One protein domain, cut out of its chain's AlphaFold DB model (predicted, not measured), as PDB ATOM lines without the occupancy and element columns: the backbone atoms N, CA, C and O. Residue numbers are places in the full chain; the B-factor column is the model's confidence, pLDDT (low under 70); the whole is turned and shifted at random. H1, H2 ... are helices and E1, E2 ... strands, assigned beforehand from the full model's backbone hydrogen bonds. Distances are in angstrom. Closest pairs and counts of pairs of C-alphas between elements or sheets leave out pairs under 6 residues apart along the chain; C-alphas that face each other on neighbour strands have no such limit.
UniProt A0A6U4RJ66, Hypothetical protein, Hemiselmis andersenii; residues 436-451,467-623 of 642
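Overview. This is residues 436 to 451 and 467 to 623 of the 642 residues of the protein "Hypothetical protein" of Hemiselmis andersenii (UniProt A0A6U4RJ66). Two small barrels of strands lie side by side and share one long strand, E1: its first part closes a ring with E7, E10, E9, E8 and E11, and its last part closes a ring with E4, E3, E2, E5 and E6. The short helix H1 lies at the end of the first barrel away from the second. The printed part has 173 residues with eleven named strands and one named helix, H1, which comes between E7 and E8 along the chain; the class is mostly strand, and the strands form one branched, strongly twisted sheet whose neighbour pairs are antiparallel. The whole is compact, with a radius of gyration of the C-alphas of 16.6 A and spans of 51 by 37 by 28 A.

Arrangement. Begin with E1, residues 436 to 449. On one side of it find E11, residues 616 to 621, and E4, residues 503 to 506; on the other side find E7, residues 543 to 550, and E6, residues 528 to 535. Within hydrogen-bond range of each other are N 437 and O 618 at 3.0 A, N 446 and O 504 at 2.9 A, N 443 and O 545 at 2.8 A, and N 449 and O 533 at 2.8 A. E3, residues 487 to 498, is the neighbour of E4, with N 498 and O 503 at 2.8 A, and of E2, residues 474 to 481, with N 477 and O 490 at 2.9 A. E5, residues 520 to 525, is the neighbour of E2, with N 476 and O 522 at 2.8 A, and of E6 in a hairpin, with N 523 and O 530 at 2.8 A. E2, E3 and E4 are a meander, each strand the antiparallel neighbour of the one before, and with E5, antiparallel neighbour of E2, a Greek key. E10, residues 596 to 599, is the neighbour of E7, with N 546 and O 597 at 2.9 A, and of E9, residues 580 to 591, with N 591 and O 596 at 2.8 A. E8, residues 572 to 577, has N 575 and O 583 of E9 at 2.9 A and N 574 and O 619 of E11 at 2.9 A. E8, E9 and E10 are the second meander, and E11 completes the second Greek key. H1, residues 552 to 557, only grazes the sheet; its closest C-alpha pair with E1 is Asn 436 and Asn 554, 6.6 A, and 1 of its 2 O i to N i+4 pairs is within range.

Along the chain. Find C-alpha 436 at (226.456, 274.017, 279.978); E1 runs 36.9 A to C-alpha 449 at (237.793, 250.781, 306.371), and bends by 62 degrees at residue 440. E3 is 28.6 A long and bends by 81 degrees at residue 495; E9 is 27.2 A long and bends by 85 degrees at residue 588. E11 ends at C-alpha 621, (227.293, 278.626, 287.625).

Size, cuts and confidence. The two C-alphas farthest apart, those of Asp 451 and Lys 556, are 52.7 A apart. Residues 452 to 466 are not printed, and C-alphas 451 and 467 are 20.8 A apart across this cut. The links E4 to E5, H1 to E8 and E10 to E11 are long. The mean pLDDT of the printed part is 73.4, and 53 residues are under 70, among them 535 to 543, 551 to 560 and 601 to 610.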
ATOM      1  N   ASN A 436     227.390 275.106 280.269       79.88
ATOM      2  CA  ASN A 436     226.456 274.017 279.978       79.88
ATOM      3  C   ASN A 436     227.163 272.833 279.307       79.88
ATOM      4  O   ASN A 436     228.001 273.010 278.425       79.88
ATOM      5  N   GLY A 437     226.824 271.601 279.662       83.44
ATOM      6  CA  GLY A 437     227.456 270.448 279.019       83.44
ATOM      7  C   GLY A 437     226.746 269.130 279.250       83.44
ATOM      8  O   GLY A 437     225.593 269.099 279.674       83.44
ATOM      9  N   ILE A 438     227.438 268.042 278.918       82.12
ATOM     10  CA  ILE A 438     226.930 266.671 279.033       82.12
ATOM     11  C   ILE A 438     227.787 265.922 280.049       82.12
ATOM     12  O   ILE A 438     229.007 266.083 280.079       82.12
ATOM     13  N   VAL A 439     227.164 265.112 280.899       83.69
ATOM     14  CA  VAL A 439     227.888 264.209 281.799       83.69
ATOM     15  C   VAL A 439     228.363 263.005 280.987       83.69
ATOM     16  O   VAL A 439     227.543 262.236 280.491       83.69
ATOM     17  N   ASN A 440     229.677 262.846 280.825       82.00
ATOM     18  CA  ASN A 440     230.270 261.771 280.025       82.00
ATOM     19  C   ASN A 440     230.347 260.457 280.800       82.00
ATOM     20  O   ASN A 440     229.991 259.412 280.270       82.00
ATOM     21  N   GLU A 441     230.817 260.513 282.045       79.62
ATOM     22  CA  GLU A 441     230.992 259.338 282.902       79.62
ATOM     23  C   GLU A 441     230.581 259.674 284.333       79.62
ATOM     24  O   GLU A 441     230.683 260.824 284.776       79.62
ATOM     25  N   LEU A 442     230.111 258.659 285.055       77.75
ATOM     26  CA  LEU A 442     229.585 258.789 286.406       77.75
ATOM     27  C   LEU A 442     230.277 257.773 287.306       77.75
ATOM     28  O   LEU A 442     230.190 256.572 287.083       77.75
ATOM     29  N   HIS A 443     230.959 258.267 288.325       79.88
ATOM     30  CA  HIS A 443     231.761 257.492 289.255       79.88
ATOM     31  C   HIS A 443     231.320 257.760 290.694       79.88
ATOM     32  O   HIS A 443     230.665 258.758 291.005       79.88
ATOM     33  N   GLN A 444     231.712 256.867 291.596       77.75
ATOM     34  CA  GLN A 444     231.435 256.999 293.023       77.75
ATOM     35  C   GLN A 444     232.693 256.697 293.831       77.75
ATOM     36  O   GLN A 444     233.465 255.802 293.479       77.75
ATOM     37  N   GLU A 445     232.909 257.459 294.900       79.50
ATOM     38  CA  GLU A 445     234.051 257.273 295.789       79.50
ATOM     39  C   GLU A 445     233.648 256.694 297.143       79.50
ATOM     40  O   GLU A 445     232.694 257.155 297.776       79.50
ATOM     41  N   PHE A 446     234.438 255.728 297.620       77.50
ATOM     42  CA  PHE A 446     234.284 255.118 298.939       77.50
ATOM     43  C   PHE A 446     235.578 255.203 299.729       77.50
ATOM     44  O   PHE A 446     236.661 255.032 299.173       77.50
ATOM     45  N   VAL A 447     235.458 255.390 301.040       77.31
ATOM     46  CA  VAL A 447     236.565 255.132 301.960       77.31
ATOM     47  C   VAL A 447     236.524 253.664 302.346       77.31
ATOM     48  O   VAL A 447     235.486 253.159 302.772       77.31
ATOM     49  N   LEU A 448     237.652 252.979 302.208       77.12
ATOM     50  CA  LEU A 448     237.793 251.601 302.653       77.12
ATOM     51  C   LEU A 448     238.272 251.585 304.104       77.12
ATOM     52  O   LEU A 448     239.389 252.015 304.414       77.12
ATOM     53  N   LEU A 449     237.427 251.072 304.994       71.12
ATOM     54  CA  LEU A 449     237.793 250.781 306.371       71.12
ATOM     55  C   LEU A 449     238.236 249.334 306.500       71.12
ATOM     56  O   LEU A 449     237.726 248.405 305.870       71.12
ATOM     57  N   THR A 450     239.204 249.167 307.381       62.56
ATOM     58  CA  THR A 450     239.658 247.869 307.852       62.56
ATOM     59  C   THR A 450     239.297 247.801 309.323       62.56
ATOM     60  O   THR A 450     240.037 248.326 310.144       62.56
ATOM     61  N   ASP A 451     238.177 247.165 309.666       48.62
ATOM     62  CA  ASP A 451     238.035 246.611 311.017       48.62
ATOM     63  C   ASP A 451     238.576 245.192 310.975       48.62
ATOM     64  O   ASP A 451     237.840 244.243 310.725       48.62
ATOM     65  N   GLU A 467     249.854 253.845 296.019       78.25
ATOM     66  CA  GLU A 467     248.908 254.530 295.128       78.25
ATOM     67  C   GLU A 467     248.645 253.725 293.851       78.25
ATOM     68  O   GLU A 467     249.543 253.108 293.284       78.25
ATOM     69  N   GLY A 468     247.384 253.701 293.413       77.69
ATOM     70  CA  GLY A 468     246.983 252.993 292.196       77.69
ATOM     71  C   GLY A 468     247.038 251.461 292.268       77.69
ATOM     72  O   GLY A 468     246.653 250.818 291.298       77.69
ATOM     73  N   PHE A 469     247.436 250.852 293.394       81.19
ATOM     74  CA  PHE A 469     247.569 249.390 293.523       81.19
ATOM     75  C   PHE A 469     246.286 248.624 293.162       81.19
ATOM     76  O   PHE A 469     246.325 247.601 292.476       81.19
ATOM     77  N   TYR A 470     245.140 249.157 293.595       82.06
ATOM     78  CA  TYR A 470     243.830 248.564 293.337       82.06
ATOM     79  C   TYR A 470     243.221 248.962 291.984       82.06
ATOM     80  O   TYR A 470     242.119 248.527 291.670       82.06
ATOM     81  N   ALA A 471     243.911 249.743 291.145       80.75
ATOM     82  CA  ALA A 471     243.408 250.072 289.813       80.75
ATOM     83  C   ALA A 471     243.214 248.795 288.967       80.75
ATOM     84  O   ALA A 471     244.088 247.922 288.877       80.75
ATOM     85  N   GLY A 472     242.026 248.663 288.375       81.06
ATOM     86  CA  GLY A 472     241.604 247.492 287.608       81.06
ATOM     87  C   GLY A 472     241.220 246.265 288.443       81.06
ATOM     88  O   GLY A 472     241.029 245.199 287.863       81.06
ATOM     89  N   TRP A 473     241.133 246.373 289.772       88.06
ATOM     90  CA  TRP A 473     240.515 245.337 290.609       88.06
ATOM     91  C   TRP A 473     238.989 245.398 290.492       88.06
ATOM     92  O   TRP A 473     238.424 246.435 290.144       88.06
ATOM     93  N   GLU A 474     238.310 244.298 290.801       87.81
ATOM     94  CA  GLU A 474     236.852 244.256 290.906       87.81
ATOM     95  C   GLU A 474     236.451 244.384 292.374       87.81
ATOM     96  O   GLU A 474     236.972 243.664 293.221       87.81
ATOM     97  N   ILE A 475     235.546 245.310 292.687       84.06
ATOM     98  CA  ILE A 475     234.969 245.473 294.020       84.06
ATOM     99  C   ILE A 475     233.523 244.985 294.016       84.06
ATOM    100  O   ILE A 475     232.688 245.507 293.280       84.06
ATOM    101  N   THR A 476     233.223 243.989 294.841       84.38
ATOM    102  CA  THR A 476     231.868 243.519 295.125       84.38
ATOM    103  C   THR A 476     231.407 244.112 296.447       84.38
ATOM    104  O   THR A 476     232.089 243.971 297.460       84.38
ATOM    105  N   ILE A 477     230.259 244.782 296.440       80.31
ATOM    106  CA  ILE A 477     229.680 245.433 297.617       80.31
ATOM    107  C   ILE A 477     228.325 244.791 297.909       80.31
ATOM    108  O   ILE A 477     227.503 244.634 297.003       80.31
ATOM    109  N   ASP A 478     228.109 244.431 299.174       76.50
ATOM    110  CA  ASP A 478     226.873 243.811 299.657       76.50
ATOM    111  C   ASP A 478     225.937 244.890 300.233       76.50
ATOM    112  O   ASP A 478     226.236 245.454 301.281       76.50
ATOM    113  N   GLY A 479     224.795 245.173 299.600       70.06
ATOM    114  CA  GLY A 479     223.860 246.211 300.062       70.06
ATOM    115  C   GLY A 479     222.392 245.814 299.951       70.06
ATOM    116  O   GLY A 479     222.069 244.685 299.592       70.06
ATOM    117  N   LYS A 480     221.481 246.734 300.289       64.75
ATOM    118  CA  LYS A 480     220.035 246.549 300.081       64.75
ATOM    119  C   LYS A 480     219.578 247.385 298.898       64.75
ATOM    120  O   LYS A 480     219.677 248.605 298.958       64.75
ATOM    121  N   ASP A 481     219.055 246.741 297.862       59.78
ATOM    122  CA  ASP A 481     218.472 247.424 296.708       59.78
ATOM    123  C   ASP A 481     217.416 248.449 297.162       59.78
ATOM    124  O   ASP A 481     216.503 248.113 297.918       59.78
ATOM    125  N   ILE A 482     217.554 249.700 296.709       56.53
ATOM    126  CA  ILE A 482     216.666 250.818 297.068       56.53
ATOM    127  C   ILE A 482     215.227 250.547 296.609       56.53
ATOM    128  O   ILE A 482     214.282 250.928 297.295       56.53
ATOM    129  N   ASN A 483     215.052 249.858 295.480       49.53
ATOM    130  CA  ASN A 483     213.741 249.655 294.870       49.53
ATOM    131  C   ASN A 483     213.029 248.407 295.408       49.53
ATOM    132  O   ASN A 483     211.802 248.363 295.452       49.53
ATOM    133  N   THR A 484     213.781 247.373 295.801       55.81
ATOM    134  CA  THR A 484     213.210 246.075 296.209       55.81
ATOM    135  C   THR A 484     213.420 245.737 297.685       55.81
ATOM    136  O   THR A 484     212.793 244.805 298.193       55.81
ATOM    137  N   GLY A 485     214.300 246.457 298.389       56.59
ATOM    138  CA  GLY A 485     214.656 246.226 299.792       56.59
ATOM    139  C   GLY A 485     215.401 244.911 300.060       56.59
ATOM    140  O   GLY A 485     215.691 244.595 301.217       56.59
ATOM    141  N   LYS A 486     215.702 244.122 299.017       61.12
ATOM    142  CA  LYS A 486     216.389 242.829 299.123       61.12
ATOM    143  C   LYS A 486     217.903 243.014 299.147       61.12
ATOM    144  O   LYS A 486     218.430 243.964 298.577       61.12
ATOM    145  N   ALA A 487     218.591 242.086 299.814       62.41
ATOM    146  CA  ALA A 487     220.046 242.026 299.785       62.41
ATOM    147  C   ALA A 487     220.514 241.736 298.351       62.41
ATOM    148  O   ALA A 487     220.172 240.691 297.797       62.41
ATOM    149  N   ASP A 488     221.272 242.664 297.778       71.81
ATOM    150  CA  ASP A 488     221.833 242.588 296.434       71.81
ATOM    151  C   ASP A 488     223.357 242.762 296.497       71.81
ATOM    152  O   ASP A 488     223.894 243.437 297.382       71.81
ATOM    153  N   LYS A 489     224.062 242.117 295.566       76.88
ATOM    154  CA  LYS A 489     225.522 242.176 295.455       76.88
ATOM    155  C   LYS A 489     225.895 242.773 294.119       76.88
ATOM    156  O   LYS A 489     225.669 242.161 293.077       76.88
ATOM    157  N   GLN A 490     226.531 243.938 294.138       77.00
ATOM    158  CA  GLN A 490     226.978 244.581 292.905       77.00
ATOM    159  C   GLN A 490     228.492 244.590 292.819       77.00
ATOM    160  O   GLN A 490     229.179 244.998 293.752       77.00
ATOM    161  N   THR A 491     228.990 244.137 291.669       81.81
ATOM    162  CA  THR A 491     230.413 244.163 291.336       81.81
ATOM    163  C   THR A 491     230.688 245.314 290.379       81.81
ATOM    164  O   THR A 491     229.917 245.555 289.443       81.81
ATOM    165  N   ARG A 492     231.754 246.059 290.652       85.81
ATOM    166  CA  ARG A 492     232.185 247.243 289.902       85.81
ATOM    167  C   ARG A 492     233.688 247.221 289.704       85.81
ATOM    168  O   ARG A 492     234.403 246.619 290.502       85.81
ATOM    169  N   LYS A 493     234.179 247.868 288.650       86.00
ATOM    170  CA  LYS A 493     235.624 247.974 288.437       86.00
ATOM    171  C   LYS A 493     236.166 249.183 289.172       86.00
ATOM    172  O   LYS A 493     235.585 250.266 289.168       86.00
ATOM    173  N   VAL A 494     237.321 248.991 289.785       83.50
ATOM    174  CA  VAL A 494     238.069 250.048 290.446       83.50
ATOM    175  C   VAL A 494     238.838 250.829 289.391       83.50
ATOM    176  O   VAL A 494     239.747 250.304 288.748       83.50
ATOM    177  N   VAL A 495     238.491 252.102 289.240       83.62
ATOM    178  CA  VAL A 495     239.155 253.026 288.317       83.62
ATOM    179  C   VAL A 495     240.439 253.559 288.940       83.62
ATOM    180  O   VAL A 495     241.478 253.609 288.287       83.62
ATOM    181  N   SER A 496     240.390 253.954 290.215       82.69
ATOM    182  CA  SER A 496     241.549 254.529 290.898       82.69
ATOM    183  C   SER A 496     241.529 254.286 292.406       82.69
ATOM    184  O   SER A 496     240.469 254.056 292.990       82.69
ATOM    185  N   TYR A 497     242.709 254.339 293.032       81.88
ATOM    186  CA  TYR A 497     242.878 254.195 294.477       81.88
ATOM    187  C   TYR A 497     243.882 255.212 295.026       81.88
ATOM    188  O   TYR A 497     245.044 255.237 294.607       81.88
ATOM    189  N   ARG A 498     243.428 256.026 295.986       80.88
ATOM    190  CA  ARG A 498     244.218 257.032 296.708       80.88
ATOM    191  C   ARG A 498     244.625 256.483 298.071       80.88
ATOM    192  O   ARG A 498     243.832 256.505 299.017       80.88
ATOM    193  N   ALA A 499     245.871 256.029 298.181       75.12
ATOM    194  CA  ALA A 499     246.366 255.335 299.367       75.12
ATOM    195  C   ALA A 499     246.371 256.206 300.634       75.12
ATOM    196  O   ALA A 499     245.958 255.738 301.692       75.12
ATOM    197  N   ALA A 500     246.735 257.491 300.519       73.50
ATOM    198  CA  ALA A 500     246.828 258.413 301.657       73.50
ATOM    199  C   ALA A 500     245.512 258.569 302.444       73.50
ATOM    200  O   ALA A 500     245.531 258.817 303.646       73.50
ATOM    201  N   ARG A 501     244.365 258.421 301.769       70.38
ATOM    202  CA  ARG A 501     243.024 258.528 302.373       70.38
ATOM    203  C   ARG A 501     242.222 257.226 302.294       70.38
ATOM    204  O   ARG A 501     241.062 257.216 302.691       70.38
ATOM    205  N   ARG A 502     242.823 256.150 301.767       78.12
ATOM    206  CA  ARG A 502     242.170 254.860 301.475       78.12
ATOM    207  C   ARG A 502     240.870 255.022 300.672       78.12
ATOM    208  O   ARG A 502     239.881 254.344 300.942       78.12
ATOM    209  N   VAL A 503     240.867 255.942 299.705       79.44
ATOM    210  CA  VAL A 503     239.693 256.224 298.866       79.44
ATOM    211  C   VAL A 503     239.785 255.427 297.574       79.44
ATOM    212  O   VAL A 503     240.806 255.484 296.889       79.44
ATOM    213  N   ILE A 504     238.717 254.716 297.229       81.19
ATOM    214  CA  ILE A 504     238.577 253.997 295.967       81.19
ATOM    215  C   ILE A 504     237.511 254.666 295.101       81.19
ATOM    216  O   ILE A 504     236.462 255.057 295.608       81.19
ATOM    217  N   THR A 505     237.778 254.784 293.804       80.94
ATOM    218  CA  THR A 505     236.830 255.306 292.812       80.94
ATOM    219  C   THR A 505     236.371 254.159 291.922       80.94
ATOM    220  O   THR A 505     237.215 253.459 291.355       80.94
ATOM    221  N   ILE A 506     235.061 253.969 291.786       81.81
ATOM    222  CA  ILE A 506     234.474 252.917 290.945       81.81
ATOM    223  C   ILE A 506     233.904 253.473 289.639       81.81
ATOM    224  O   ILE A 506     233.511 254.637 289.566       81.81
ATOM    225  N   ASP A 507     233.852 252.619 288.620       74.31
ATOM    226  CA  ASP A 507     233.465 252.935 287.243       74.31
ATOM    227  C   ASP A 507     232.006 253.362 287.065       74.31
ATOM    228  O   ASP A 507     231.713 254.136 286.160       74.31
ATOM    229  N   SER A 508     231.089 252.902 287.914       71.25
ATOM    230  CA  SER A 508     229.679 253.302 287.871       71.25
ATOM    231  C   SER A 508     229.068 253.321 289.266       71.25
ATOM    232  O   SER A 508     229.353 252.409 290.046       71.25
ATOM    233  N   PRO A 509     228.199 254.300 289.592       69.56
ATOM    234  CA  PRO A 509     227.563 254.375 290.900       69.56
ATOM    235  C   PRO A 509     226.780 253.097 291.221       69.56
ATOM    236  O   PRO A 509     226.286 252.382 290.337       69.56
ATOM    237  N   LEU A 510     226.682 252.791 292.510       68.06
ATOM    238  CA  LEU A 510     225.912 251.650 292.981       68.06
ATOM    239  C   LEU A 510     224.415 251.918 292.831       68.06
ATOM    240  O   LEU A 510     223.923 253.033 293.013       68.06
ATOM    241  N   GLY A 511     223.671 250.862 292.510       58.78
ATOM    242  CA  GLY A 511     222.216 250.916 292.409       58.78
ATOM    243  C   GLY A 511     221.500 251.016 293.760       58.78
ATOM    244  O   GLY A 511     220.286 251.198 293.760       58.78
ATOM    245  N   PHE A 512     222.225 250.925 294.878       64.88
ATOM    246  CA  PHE A 512     221.689 250.825 296.231       64.88
ATOM    247  C   PHE A 512     222.353 251.785 297.225       64.88
ATOM    248  O   PHE A 512     223.448 252.289 296.968       64.88
ATOM    249  N   ASP A 513     221.705 252.003 298.374       59.66
ATOM    250  CA  ASP A 513     222.235 252.835 299.452       59.66
ATOM    251  C   ASP A 513     223.091 251.972 300.389       59.66
ATOM    252  O   ASP A 513     222.617 251.010 301.001       59.66
ATOM    253  N   ALA A 514     224.391 252.252 300.428       64.56
ATOM    254  CA  ALA A 514     225.344 251.509 301.236       64.56
ATOM    255  C   ALA A 514     225.496 252.198 302.597       64.56
ATOM    256  O   ALA A 514     226.064 253.286 302.671       64.56
ATOM    257  N   GLU A 515     225.034 251.560 303.679       67.50
ATOM    258  CA  GLU A 515     225.230 252.064 305.045       67.50
ATOM    259  C   GLU A 515     226.719 251.955 305.438       67.50
ATOM    260  O   GLU A 515     227.233 250.829 305.573       67.50
ATOM    261  N   PRO A 516     227.439 253.077 305.639       67.06
ATOM    262  CA  PRO A 516     228.838 253.034 306.047       67.06
ATOM    263  C   PRO A 516     228.973 252.422 307.448       67.06
ATOM    264  O   PRO A 516     228.127 252.624 308.317       67.06
ATOM    265  N   GLY A 517     230.020 251.628 307.668       64.56
ATOM    266  CA  GLY A 517     230.278 250.896 308.912       64.56
ATOM    267  C   GLY A 517     229.506 249.581 309.065       64.56
ATOM    268  O   GLY A 517     229.816 248.802 309.959       64.56
ATOM    269  N   LYS A 518     228.526 249.296 308.195       70.19
ATOM    270  CA  LYS A 518     227.789 248.013 308.178       70.19
ATOM    271  C   LYS A 518     227.942 247.246 306.869       70.19
ATOM    272  O   LYS A 518     227.827 246.021 306.845       70.19
ATOM    273  N   THR A 519     228.195 247.968 305.782       74.00
ATOM    274  CA  THR A 519     228.330 247.401 304.442       74.00
ATOM    275  C   THR A 519     229.712 246.778 304.245       74.00
ATOM    276  O   THR A 519     230.734 247.441 304.440       74.00
ATOM    277  N   LYS A 520     229.741 245.509 303.826       79.94
ATOM    278  CA  LYS A 520     230.973 244.771 303.519       79.94
ATOM    279  C   LYS A 520     231.341 244.918 302.045       79.94
ATOM    280  O   LYS A 520     230.462 244.960 301.183       79.94
ATOM    281  N   PHE A 521     232.641 244.950 301.769       83.75
ATOM    282  CA  PHE A 521     233.176 244.900 300.414       83.75
ATOM    283  C   PHE A 521     234.184 243.758 300.254       83.75
ATOM    284  O   PHE A 521     234.845 243.341 301.211       83.75
ATOM    285  N   VAL A 522     234.321 243.290 299.018       83.31
ATOM    286  CA  VAL A 522     235.305 242.304 298.579       83.31
ATOM    287  C   VAL A 522     236.015 242.850 297.346       83.31
ATOM    288  O   VAL A 522     235.383 243.075 296.323       83.31
ATOM    289  N   LEU A 523     237.321 243.071 297.435       84.44
ATOM    290  CA  LEU A 523     238.191 243.413 296.315       84.44
ATOM    291  C   LEU A 523     238.835 242.143 295.773       84.44
ATOM    292  O   LEU A 523     239.460 241.410 296.533       84.44
ATOM    293  N   LYS A 524     238.734 241.904 294.468       85.75
ATOM    294  CA  LYS A 524     239.277 240.713 293.818       85.75
ATOM    295  C   LYS A 524     240.059 241.065 292.558       85.75
ATOM    296  O   LYS A 524     239.608 241.859 291.732       85.75
ATOM    297  N   LYS A 525     241.217 240.426 292.378       83.50
ATOM    298  CA  LYS A 525     241.961 240.419 291.111       83.50
ATOM    299  C   LYS A 525     242.638 239.065 290.930       83.50
ATOM    300  O   LYS A 525     243.631 238.748 291.575       83.50
ATOM    301  N   GLY A 526     242.079 238.229 290.056       81.44
ATOM    302  CA  GLY A 526     242.558 236.857 289.880       81.44
ATOM    303  C   GLY A 526     242.329 236.003 291.133       81.44
ATOM    304  O   GLY A 526     241.179 235.718 291.474       81.44
ATOM    305  N   ARG A 527     243.419 235.569 291.783       73.50
ATOM    306  CA  ARG A 527     243.392 234.769 293.024       73.50
ATOM    307  C   ARG A 527     243.490 235.611 294.298       73.50
ATOM    308  O   ARG A 527     243.198 235.082 295.364       73.50
ATOM    309  N   ASP A 528     243.860 236.884 294.179       77.31
ATOM    310  CA  ASP A 528     244.014 237.775 295.325       77.31
ATOM    311  C   ASP A 528     242.652 238.356 295.716       77.31
ATOM    312  O   ASP A 528     241.909 238.859 294.863       77.31
ATOM    313  N   GLU A 529     242.324 238.274 297.006       80.94
ATOM    314  CA  GLU A 529     241.066 238.750 297.577       80.94
ATOM    315  C   GLU A 529     241.334 239.545 298.861       80.94
ATOM    316  O   GLU A 529     242.040 239.089 299.757       80.94
ATOM    317  N   VAL A 530     240.745 240.736 298.960       80.81
ATOM    318  CA  VAL A 530     240.816 241.604 300.142       80.81
ATOM    319  C   VAL A 530     239.398 241.925 300.589       80.81
ATOM    320  O   VAL A 530     238.585 242.390 299.794       80.81
ATOM    321  N   LYS A 531     239.089 241.702 301.865       81.00
ATOM    322  CA  LYS A 531     237.762 241.962 302.444       81.00
ATOM    323  C   LYS A 531     237.842 243.091 303.458       81.00
ATOM    324  O   LYS A 531     238.844 243.229 304.154       81.00
ATOM    325  N   GLY A 532     236.777 243.875 303.568       76.81
ATOM    326  CA  GLY A 532     236.694 244.946 304.555       76.81
ATOM    327  C   GLY A 532     235.302 245.555 304.650       76.81
ATOM    328  O   GLY A 532     234.324 244.984 304.158       76.81
ATOM    329  N   MET A 533     235.214 246.722 305.288       75.62
ATOM    330  CA  MET A 533     233.968 247.480 305.425       75.62
ATOM    331  C   MET A 533     234.072 248.865 304.799       75.62
ATOM    332  O   MET A 533     235.143 249.460 304.723       75.62
ATOM    333  N   LEU A 534     232.944 249.390 304.331       75.69
ATOM    334  CA  LEU A 534     232.884 250.755 303.819       75.69
ATOM    335  C   LEU A 534     232.870 251.755 304.974       75.69
ATOM    336  O   LEU A 534     232.184 251.545 305.969       75.69
ATOM    337  N   GLY A 535     233.598 252.856 304.831       69.19
ATOM    338  CA  GLY A 535     233.626 253.953 305.792       69.19
ATOM    339  C   GLY A 535     232.962 255.220 305.317       69.19
ATOM    340  O   GLY A 535     232.667 255.403 304.134       69.19
ATOM    341  N   PHE A 536     232.789 256.133 306.267       61.47
ATOM    342  CA  PHE A 536     232.404 257.499 305.963       61.47
ATOM    343  C   PHE A 536     233.553 258.228 305.270       61.47
ATOM    344  O   PHE A 536     234.699 258.206 305.723       61.47
ATOM    345  N   HIS A 537     233.228 258.920 304.180       62.75
ATOM    346  CA  HIS A 537     234.114 259.944 303.652       62.75
ATOM    347  C   HIS A 537     234.144 261.134 304.622       62.75
ATOM    348  O   HIS A 537     233.130 261.462 305.237       62.75
ATOM    349  N   VAL A 538     235.283 261.830 304.704       52.12
ATOM    350  CA  VAL A 538     235.548 262.975 305.611       52.12
ATOM    351  C   VAL A 538     234.496 264.103 305.513       52.12
ATOM    352  O   VAL A 538     234.403 264.946 306.398       52.12
ATOM    353  N   TYR A 539     233.665 264.108 304.466       53.22
ATOM    354  CA  TYR A 539     232.656 265.137 304.190       53.22
ATOM    355  C   TYR A 539     231.199 264.655 304.337       53.22
ATOM    356  O   TYR A 539     230.286 265.305 303.836       53.22
ATOM    357  N   GLY A 540     230.976 263.552 305.058       46.78
ATOM    358  CA  GLY A 540     229.665 263.156 305.590       46.78
ATOM    359  C   GLY A 540     228.941 262.054 304.816       46.78
ATOM    360  O   GLY A 540     228.235 261.271 305.438       46.78
ATOM    361  N   HIS A 541     229.151 261.908 303.503       56.47
ATOM    362  CA  HIS A 541     228.516 260.864 302.681       56.47
ATOM    363  C   HIS A 541     229.379 260.490 301.456       56.47
ATOM    364  O   HIS A 541     230.359 261.171 301.159       56.47
ATOM    365  N   MET A 542     229.034 259.401 300.759       64.69
ATOM    366  CA  MET A 542     229.714 258.931 299.539       64.69
ATOM    367  C   MET A 542     229.711 260.028 298.460       64.69
ATOM    368  O   MET A 542     228.642 260.469 298.034       64.69
ATOM    369  N   ASN A 543     230.890 260.482 298.022       69.75
ATOM    370  CA  ASN A 543     230.987 261.535 297.012       69.75
ATOM    371  C   ASN A 543     230.635 260.979 295.627       69.75
ATOM    372  O   ASN A 543     231.141 259.930 295.216       69.75
ATOM    373  N   GLN A 544     229.804 261.717 294.891       74.81
ATOM    374  CA  GLN A 544     229.593 261.486 293.465       74.81
ATOM    375  C   GLN A 544     230.668 262.232 292.679       74.81
ATOM    376  O   GLN A 544     230.912 263.420 292.913       74.81
ATOM    377  N   VAL A 545     231.304 261.522 291.752       78.06
ATOM    378  CA  VAL A 545     232.324 262.072 290.862       78.06
ATOM    379  C   VAL A 545     231.803 261.982 289.440       78.06
ATOM    380  O   VAL A 545     231.385 260.920 288.993       78.06
ATOM    381  N   MET A 546     231.803 263.099 288.725       81.31
ATOM    382  CA  MET A 546     231.263 263.175 287.369       81.31
ATOM    383  C   MET A 546     232.342 263.660 286.412       81.31
ATOM    384  O   MET A 546     232.988 264.677 286.667       81.31
ATOM    385  N   SER A 547     232.532 262.936 285.312       81.56
ATOM    386  CA  SER A 547     233.371 263.357 284.190       81.56
ATOM    387  C   SER A 547     232.538 264.217 283.247       81.56
ATOM    388  O   SER A 547     231.460 263.808 282.807       81.56
ATOM    389  N   LEU A 548     233.012 265.426 282.955       83.75
ATOM    390  CA  LEU A 548     232.269 266.425 282.197       83.75
ATOM    391  C   LEU A 548     232.715 266.495 280.732       83.75
ATOM    392  O   LEU A 548     233.905 266.553 280.411       83.75
ATOM    393  N   GLY A 549     231.731 266.563 279.840       76.94
ATOM    394  CA  GLY A 549     231.881 266.847 278.418       76.94
ATOM    395  C   GLY A 549     231.431 268.264 278.061       76.94
ATOM    396  O   GLY A 549     230.457 268.783 278.604       76.94
ATOM    397  N   GLU A 550     232.126 268.890 277.110       74.19
ATOM    398  CA  GLU A 550     231.735 270.201 276.575       74.19
ATOM    399  C   GLU A 550     230.469 270.065 275.711       74.19
ATOM    400  O   GLU A 550     230.428 269.246 274.792       74.19
ATOM    401  N   GLY A 551     229.438 270.870 275.992       63.34
ATOM    402  CA  GLY A 551     228.208 270.905 275.196       63.34
ATOM    403  C   GLY A 551     228.391 271.584 273.831       63.34
ATOM    404  O   GLY A 551     229.288 272.406 273.646       63.34
ATOM    405  N   GLN A 552     227.508 271.282 272.871       56.50
ATOM    406  CA  GLN A 552     227.539 271.891 271.529       56.50
ATOM    407  C   GLN A 552     227.377 273.423 271.562       56.50
ATOM    408  O   GLN A 552     228.028 274.128 270.793       56.50
ATOM    409  N   GLU A 553     226.563 273.960 272.479       53.84
ATOM    410  CA  GLU A 553     226.387 275.411 272.639       53.84
ATOM    411  C   GLU A 553     227.653 276.101 273.167       53.84
ATOM    412  O   GLU A 553     228.027 277.165 272.675       53.84
ATOM    413  N   ASN A 554     228.387 275.465 274.081       57.34
ATOM    414  CA  ASN A 554     229.648 276.004 274.592       57.34
ATOM    415  C   ASN A 554     230.720 276.128 273.504       57.34
ATOM    416  O   ASN A 554     231.539 277.042 273.550       57.34
ATOM    417  N   GLN A 555     230.711 275.246 272.499       53.91
ATOM    418  CA  GLN A 555     231.637 275.341 271.366       53.91
ATOM    419  C   GLN A 555     231.366 276.582 270.508       53.91
ATOM    420  O   GLN A 555     232.310 277.206 270.025       53.91
ATOM    421  N   LYS A 556     230.091 276.966 270.358       50.50
ATOM    422  CA  LYS A 556     229.669 278.150 269.596       50.50
ATOM    423  C   LYS A 556     230.066 279.454 270.286       50.50
ATOM    424  O   LYS A 556     230.472 280.395 269.614       50.50
ATOM    425  N   TYR A 557     229.965 279.496 271.612       51.56
ATOM    426  CA  TYR A 557     230.238 280.695 272.403       51.56
ATOM    427  C   TYR A 557     231.598 280.667 273.141       51.56
ATOM    428  O   TYR A 557     231.866 281.523 273.972       51.56
ATOM    429  N   GLN A 558     232.470 279.701 272.833       54.47
ATOM    430  CA  GLN A 558     233.812 279.501 273.415       54.47
ATOM    431  C   GLN A 558     233.902 279.317 274.948       54.47
ATOM    432  O   GLN A 558     235.017 279.215 275.466       54.47
ATOM    433  N   TRP A 559     232.793 279.197 275.682       64.12
ATOM    434  CA  TRP A 559     232.804 278.959 277.134       64.12
ATOM    435  C   TRP A 559     233.241 277.522 277.457       64.12
ATOM    436  O   TRP A 559     232.436 276.597 277.570       64.12
ATOM    437  N   LYS A 560     234.551 277.310 277.561       66.19
ATOM    438  CA  LYS A 560     235.138 276.014 277.909       66.19
ATOM    439  C   LYS A 560     235.295 275.878 279.415       66.19
ATOM    440  O   LYS A 560     235.436 276.866 280.129       66.19
ATOM    441  N   LEU A 561     235.311 274.631 279.880       72.75
ATOM    442  CA  LEU A 561     235.696 274.336 281.255       72.75
ATOM    443  C   LEU A 561     237.091 274.913 281.529       72.75
ATOM    444  O   LEU A 561     238.015 274.708 280.734       72.75
ATOM    445  N   SER A 562     237.231 275.620 282.652       71.69
ATOM    446  CA  SER A 562     238.517 276.176 283.074       71.69
ATOM    447  C   SER A 562     239.587 275.081 283.179       71.69
ATOM    448  O   SER A 562     239.297 273.920 283.487       71.69
ATOM    449  N   LYS A 563     240.840 275.458 282.908       70.44
ATOM    450  CA  LYS A 563     242.018 274.591 283.078       70.44
ATOM    451  C   LYS A 563     242.608 274.664 284.486       70.44
ATOM    452  O   LYS A 563     243.567 273.958 284.773       70.44
ATOM    453  N   GLU A 564     242.048 275.498 285.353       63.91
ATOM    454  CA  GLU A 564     242.523 275.674 286.720       63.91
ATOM    455  C   GLU A 564     241.871 274.751 287.727       63.91
ATOM    456  O   GLU A 564     240.645 274.609 287.782       63.91
ATOM    457  N   SER A 565     242.716 274.193 288.593       69.62
ATOM    458  CA  SER A 565     242.269 273.444 289.755       69.62
ATOM    459  C   SER A 565     241.365 274.311 290.613       69.62
ATOM    460  O   SER A 565     241.693 275.461 290.900       69.62
ATOM    461  N   ASN A 566     240.257 273.736 291.069       67.69
ATOM    462  CA  ASN A 566     239.346 274.358 292.027       67.69
ATOM    463  C   ASN A 566     238.608 275.614 291.553       67.69
ATOM    464  O   ASN A 566     237.867 276.179 292.355       67.69
ATOM    465  N   TYR A 567     238.709 276.003 290.280       71.69
ATOM    466  CA  TYR A 567     238.003 277.171 289.744       71.69
ATOM    467  C   TYR A 567     236.488 277.114 290.020       71.69
ATOM    468  O   TYR A 567     235.891 278.058 290.533       71.69
ATOM    469  N   TYR A 568     235.875 275.950 289.783       74.88
ATOM    470  CA  TYR A 568     234.445 275.735 290.013       74.88
ATOM    471  C   TYR A 568     234.085 275.353 291.455       74.88
ATOM    472  O   TYR A 568     232.941 275.009 291.737       74.88
ATOM    473  N   THR A 569     235.025 275.403 292.398       73.69
ATOM    474  CA  THR A 569     234.748 275.015 293.788       73.69
ATOM    475  C   THR A 569     233.664 275.897 294.395       73.69
ATOM    476  O   THR A 569     233.704 277.125 294.320       73.69
ATOM    477  N   GLY A 570     232.662 275.260 294.995       72.06
ATOM    478  CA  GLY A 570     231.490 275.896 295.584       72.06
ATOM    479  C   GLY A 570     230.470 276.439 294.581       72.06
ATOM    480  O   GLY A 570     229.479 277.010 295.027       72.06
ATOM    481  N   HIS A 571     230.671 276.255 293.271       79.12
ATOM    482  CA  HIS A 571     229.638 276.556 292.281       79.12
ATOM    483  C   HIS A 571     228.424 275.649 292.479       79.12
ATOM    484  O   HIS A 571     228.538 274.519 292.973       79.12
ATOM    485  N   LYS A 572     227.259 276.153 292.069       81.88
ATOM    486  CA  LYS A 572     226.045 275.354 292.000       81.88
ATOM    487  C   LYS A 572     226.101 274.508 290.731       81.88
ATOM    488  O   LYS A 572     226.323 275.024 289.635       81.88
ATOM    489  N   PHE A 573     225.938 273.205 290.902       85.00
ATOM    490  CA  PHE A 573     225.931 272.226 289.827       85.00
ATOM    491  C   PHE A 573     224.533 271.629 289.715       85.00
ATOM    492  O   PHE A 573     224.075 270.958 290.638       85.00
ATOM    493  N   GLU A 574     223.846 271.913 288.614       86.06
ATOM    494  CA  GLU A 574     222.475 271.483 288.338       86.06
ATOM    495  C   GLU A 574     222.465 270.419 287.240       86.06
ATOM    496  O   GLU A 574     223.203 270.537 286.260       86.06
ATOM    497  N   LEU A 575     221.627 269.392 287.394       83.69
ATOM    498  CA  LEU A 575     221.480 268.306 286.426       83.69
ATOM    499  C   LEU A 575     220.090 268.269 285.800       83.69
ATOM    500  O   LEU A 575     219.081 268.496 286.470       83.69
ATOM    501  N   TYR A 576     220.061 267.906 284.518       81.69
ATOM    502  CA  TYR A 576     218.860 267.828 283.695       81.69
ATOM    503  C   TYR A 576     218.869 266.572 282.816       81.69
ATOM    504  O   TYR A 576     219.864 266.286 282.150       81.69
ATOM    505  N   ASN A 577     217.754 265.846 282.750       80.12
ATOM    506  CA  ASN A 577     217.525 264.772 281.779       80.12
ATOM    507  C   ASN A 577     216.648 265.335 280.657       80.12
ATOM    508  O   ASN A 577     215.435 265.470 280.802       80.12
ATOM    509  N   GLY A 578     217.263 265.724 279.537       75.50
ATOM    510  CA  GLY A 578     216.555 266.484 278.503       75.50
ATOM    511  C   GLY A 578     216.147 267.866 279.022       75.50
ATOM    512  O   GLY A 578     217.018 268.704 279.251       75.50
ATOM    513  N   GLU A 579     214.842 268.094 279.199       75.19
ATOM    514  CA  GLU A 579     214.279 269.323 279.788       75.19
ATOM    515  C   GLU A 579     213.903 269.161 281.272       75.19
ATOM    516  O   GLU A 579     213.650 270.149 281.964       75.19
ATOM    517  N   THR A 580     213.891 267.930 281.791       74.38
ATOM    518  CA  THR A 580     213.477 267.639 283.166       74.38
ATOM    519  C   THR A 580     214.608 267.945 284.138       74.38
ATOM    520  O   THR A 580     215.714 267.423 284.000       74.38
ATOM    521  N   TYR A 581     214.333 268.774 285.144       80.00
ATOM    522  CA  TYR A 581     215.269 269.070 286.225       80.00
ATOM    523  C   TYR A 581     215.378 267.894 287.197       80.00
ATOM    524  O   TYR A 581     214.376 267.482 287.778       80.00
ATOM    525  N   ILE A 582     216.596 267.389 287.396       77.50
ATOM    526  CA  ILE A 582     216.868 266.236 288.261       77.50
ATOM    527  C   ILE A 582     217.242 266.694 289.669       77.50
ATOM    528  O   ILE A 582     216.824 266.088 290.646       77.50
ATOM    529  N   GLY A 583     218.049 267.746 289.805       76.81
ATOM    530  CA  GLY A 583     218.539 268.172 291.113       76.81
ATOM    531  C   GLY A 583     219.771 269.059 291.041       76.81
ATOM    532  O   GLY A 583     220.245 269.420 289.962       76.81
ATOM    533  N   TRP A 584     220.294 269.418 292.212       83.19
ATOM    534  CA  TRP A 584     221.500 270.232 292.322       83.19
ATOM    535  C   TRP A 584     222.385 269.818 293.492       83.19
ATOM    536  O   TRP A 584     221.917 269.257 294.483       83.19
ATOM    537  N   GLN A 585     223.672 270.132 293.381       82.62
ATOM    538  CA  GLN A 585     224.628 270.005 294.474       82.62
ATOM    539  C   GLN A 585     225.751 271.040 294.339       82.62
ATOM    540  O   GLN A 585     225.986 271.581 293.259       82.62
ATOM    541  N   ARG A 586     226.461 271.338 295.431       81.62
ATOM    542  CA  ARG A 586     227.671 272.171 295.369       81.62
ATOM    543  C   ARG A 586     228.886 271.364 294.927       81.62
ATOM    544  O   ARG A 586     229.130 270.264 295.430       81.62
ATOM    545  N   VAL A 587     229.690 271.959 294.053       80.50
ATOM    546  CA  VAL A 587     231.000 271.423 293.676       80.50
ATOM    547  C   VAL A 587     231.938 271.500 294.879       80.50
ATOM    548  O   VAL A 587     232.161 272.571 295.438       80.50
ATOM    549  N   HIS A 588     232.481 270.363 295.294       79.38
ATOM    550  CA  HIS A 588     233.515 270.290 296.320       79.38
ATOM    551  C   HIS A 588     234.905 270.538 295.739       79.38
ATOM    552  O   HIS A 588     235.672 271.298 296.318       79.38
ATOM    553  N   GLU A 589     235.216 269.902 294.613       81.62
ATOM    554  CA  GLU A 589     236.531 269.972 293.980       81.62
ATOM    555  C   GLU A 589     236.367 269.811 292.468       81.62
ATOM    556  O   GLU A 589     235.536 269.025 292.005       81.62
ATOM    557  N   TYR A 590     237.158 270.551 291.695       82.19
ATOM    558  CA  TYR A 590     237.217 270.409 290.243       82.19
ATOM    559  C   TYR A 590     238.648 270.103 289.808       82.19
ATOM    560  O   TYR A 590     239.570 270.864 290.114       82.19
ATOM    561  N   ILE A 591     238.803 268.993 289.080       80.62
ATOM    562  CA  ILE A 591     240.073 268.454 288.593       80.62
ATOM    563  C   ILE A 591     240.125 268.648 287.067       80.62
ATOM    564  O   ILE A 591     239.526 267.861 286.325       80.62
ATOM    565  N   PRO A 592     240.851 269.663 286.565       76.94
ATOM    566  CA  PRO A 592     240.784 270.067 285.161       76.94
ATOM    567  C   PRO A 592     241.404 269.064 284.201       76.94
ATOM    568  O   PRO A 592     240.853 268.828 283.129       76.94
ATOM    569  N   GLU A 593     242.526 268.447 284.588       77.00
ATOM    570  CA  GLU A 593     243.259 267.481 283.753       77.00
ATOM    571  C   GLU A 593     242.370 266.328 283.293       77.00
ATOM    572  O   GLU A 593     242.513 265.816 282.184       77.00
ATOM    573  N   LYS A 594     241.423 265.948 284.151       72.88
ATOM    574  CA  LYS A 594     240.488 264.850 283.926       72.88
ATOM    575  C   LYS A 594     239.066 265.327 283.630       72.88
ATOM    576  O   LYS A 594     238.190 264.492 283.437       72.88
ATOM    577  N   LYS A 595     238.826 266.646 283.621       80.88
ATOM    578  CA  LYS A 595     237.491 267.270 283.551       80.88
ATOM    579  C   LYS A 595     236.502 266.664 284.555       80.88
ATOM    580  O   LYS A 595     235.330 266.471 284.247       80.88
ATOM    581  N   MET A 596     236.984 266.351 285.755       81.69
ATOM    582  CA  MET A 596     236.185 265.708 286.795       81.69
ATOM    583  C   MET A 596     235.704 266.726 287.819       81.69
ATOM    584  O   MET A 596     236.465 267.583 288.266       81.69
ATOM    585  N   VAL A 597     234.454 266.576 288.239       83.88
ATOM    586  CA  VAL A 597     233.860 267.313 289.353       83.88
ATOM    587  C   VAL A 597     233.532 266.346 290.473       83.88
ATOM    588  O   VAL A 597     232.884 265.326 290.250       83.88
ATOM    589  N   ILE A 598     233.950 266.700 291.683       81.44
ATOM    590  CA  ILE A 598     233.572 266.026 292.920       81.44
ATOM    591  C   ILE A 598     232.483 266.867 293.575       81.44
ATOM    592  O   ILE A 598     232.683 268.056 293.827       81.44
ATOM    593  N   LEU A 599     231.328 266.269 293.848       80.12
ATOM    594  CA  LEU A 599     230.199 266.948 294.483       80.12
ATOM    595  C   LEU A 599     230.207 266.736 295.999       80.12
ATOM    596  O   LEU A 599     230.637 265.694 296.496       80.12
ATOM    597  N   LYS A 600     229.735 267.738 296.748       70.31
ATOM    598  CA  LYS A 600     229.689 267.689 298.213       70.31
ATOM    599  C   LYS A 600     228.511 266.833 298.694       70.31
ATOM    600  O   LYS A 600     227.437 267.365 298.946       70.31
ATOM    601  N   GLY A 601     228.729 265.530 298.875       66.31
ATOM    602  CA  GLY A 601     227.702 264.580 299.325       66.31
ATOM    603  C   GLY A 601     226.751 264.115 298.209       66.31
ATOM    604  O   GLY A 601     226.941 264.487 297.046       66.31
ATOM    605  N   PRO A 602     225.738 263.280 298.527       63.25
ATOM    606  CA  PRO A 602     224.806 262.744 297.544       63.25
ATOM    607  C   PRO A 602     223.993 263.880 296.937       63.25
ATOM    608  O   PRO A 602     223.612 264.832 297.622       63.25
ATOM    609  N   MET A 603     223.738 263.797 295.637       66.44
ATOM    610  CA  MET A 603     222.862 264.754 294.981       66.44
ATOM    611  C   MET A 603     221.429 264.574 295.481       66.44
ATOM    612  O   MET A 603     220.918 263.455 295.510       66.44
ATOM    613  N   ALA A 604     220.779 265.675 295.855       62.06
ATOM    614  CA  ALA A 604     219.355 265.671 296.156       62.06
ATOM    615  C   ALA A 604     218.581 265.559 294.836       62.06
ATOM    616  O   ALA A 604     218.443 266.546 294.112       62.06
ATOM    617  N   LEU A 605     218.133 264.346 294.509       64.06
ATOM    618  CA  LEU A 605     217.323 264.078 293.323       64.06
ATOM    619  C   LEU A 605     215.859 264.451 293.612       64.06
ATOM    620  O   LEU A 605     215.294 264.048 294.630       64.06
ATOM    621  N   MET A 606     215.241 265.233 292.732       55.59
ATOM    622  CA  MET A 606     213.798 265.457 292.705       55.59
ATOM    623  C   MET A 606     213.145 264.335 291.890       55.59
ATOM    624  O   MET A 606     212.958 264.459 290.685       55.59
ATOM    625  N   GLY A 607     212.804 263.237 292.565       58.19
ATOM    626  CA  GLY A 607     212.148 262.068 291.970       58.19
ATOM    627  C   GLY A 607     213.060 260.844 291.854       58.19
ATOM    628  O   GLY A 607     214.196 260.854 292.322       58.19
ATOM    629  N   ASP A 608     212.543 259.785 291.228       57.25
ATOM    630  CA  ASP A 608     213.222 258.482 291.116       57.25
ATOM    631  C   ASP A 608     214.251 258.419 289.968       57.25
ATOM    632  O   ASP A 608     214.940 257.411 289.786       57.25
ATOM    633  N   GLU A 609     214.373 259.485 289.172       62.66
ATOM    634  CA  GLU A 609     215.295 259.529 288.038       62.66
ATOM    635  C   GLU A 609     216.747 259.715 288.494       62.66
ATOM    636  O   GLU A 609     217.126 260.725 289.090       62.66
ATOM    637  N   LYS A 610     217.591 258.730 288.165       66.44
ATOM    638  CA  LYS A 610     219.039 258.794 288.380       66.44
ATOM    639  C   LYS A 610     219.728 259.437 287.167       66.44
ATOM    640  O   LYS A 610     219.270 259.251 286.039       66.44
ATOM    641  N   PRO A 611     220.834 260.171 287.372       70.25
ATOM    642  CA  PRO A 611     221.599 260.716 286.259       70.25
ATOM    643  C   PRO A 611     222.241 259.580 285.441       70.25
ATOM    644  O   PRO A 611     222.862 258.675 286.000       70.25
ATOM    645  N   GLU A 612     222.090 259.638 284.117       72.31
ATOM    646  CA  GLU A 612     222.634 258.674 283.156       72.31
ATOM    647  C   GLU A 612     223.723 259.328 282.295       72.31
ATOM    648  O   GLU A 612     223.516 260.366 281.655       72.31
ATOM    649  N   ALA A 613     224.885 258.676 282.233       74.19
ATOM    650  CA  ALA A 613     225.983 259.077 281.361       74.19
ATOM    651  C   ALA A 613     225.515 259.227 279.898       74.19
ATOM    652  O   ALA A 613     224.789 258.389 279.365       74.19
ATOM    653  N   GLY A 614     225.910 260.323 279.249       73.31
ATOM    654  CA  GLY A 614     225.586 260.653 277.858       73.31
ATOM    655  C   GLY A 614     224.198 261.264 277.624       73.31
ATOM    656  O   GLY A 614     224.017 261.951 276.618       73.31
ATOM    657  N   LYS A 615     223.230 261.076 278.532       78.06
ATOM    658  CA  LYS A 615     221.884 261.682 278.429       78.06
ATOM    659  C   LYS A 615     221.700 262.887 279.343       78.06
ATOM    660  O   LYS A 615     220.985 263.824 278.984       78.06
ATOM    661  N   THR A 616     222.344 262.873 280.504       82.12
ATOM    662  CA  THR A 616     222.222 263.947 281.482       82.12
ATOM    663  C   THR A 616     223.049 265.161 281.069       82.12
ATOM    664  O   THR A 616     224.254 265.079 280.813       82.12
ATOM    665  N   ARG A 617     222.388 266.316 281.023       84.06
ATOM    666  CA  ARG A 617     222.998 267.628 280.836       84.06
ATOM    667  C   ARG A 617     223.279 268.260 282.187       84.06
ATOM    668  O   ARG A 617     222.534 268.045 283.141       84.06
ATOM    669  N   TYR A 618     224.330 269.059 282.255       85.75
ATOM    670  CA  TYR A 618     224.638 269.851 283.434       85.75
ATOM    671  C   TYR A 618     224.624 271.337 283.111       85.75
ATOM    672  O   TYR A 618     224.971 271.753 282.001       85.75
ATOM    673  N   LYS A 619     224.273 272.122 284.125       83.50
ATOM    674  CA  LYS A 619     224.441 273.568 284.159       83.50
ATOM    675  C   LYS A 619     225.260 273.919 285.394       83.50
ATOM    676  O   LYS A 619     224.929 273.511 286.504       83.50
ATOM    677  N   MET A 620     226.353 274.649 285.195       80.06
ATOM    678  CA  MET A 620     227.241 275.067 286.273       80.06
ATOM    679  C   MET A 620     227.390 276.581 286.275       80.06
ATOM    680  O   MET A 620     227.704 277.184 285.250       80.06
ATOM    681  N   PHE A 621     227.169 277.187 287.435       76.44
ATOM    682  CA  PHE A 621     227.293 278.626 287.625       76.44
ATOM    683  C   PHE A 621     227.685 278.934 289.071       76.44
ATOM    684  O   PHE A 621     227.437 278.118 289.969       76.44
ATOM    685  N   PRO A 622     228.320 280.088 289.324       68.38
ATOM    686  CA  PRO A 622     228.613 280.528 290.678       68.38
ATOM    687  C   PRO A 622     227.317 280.585 291.468       68.38
ATOM    688  O   PRO A 622     226.314 281.100 290.972       68.38
ATOM    689  N   ASP A 623     227.334 280.042 292.684       60.59
ATOM    690  CA  ASP A 623     226.214 280.221 293.601       60.59
ATOM    691  C   ASP A 623     225.975 281.733 293.689       60.59
ATOM    692  O   ASP A 623     226.919 282.473 293.980       60.59
TER     693      ASP A 623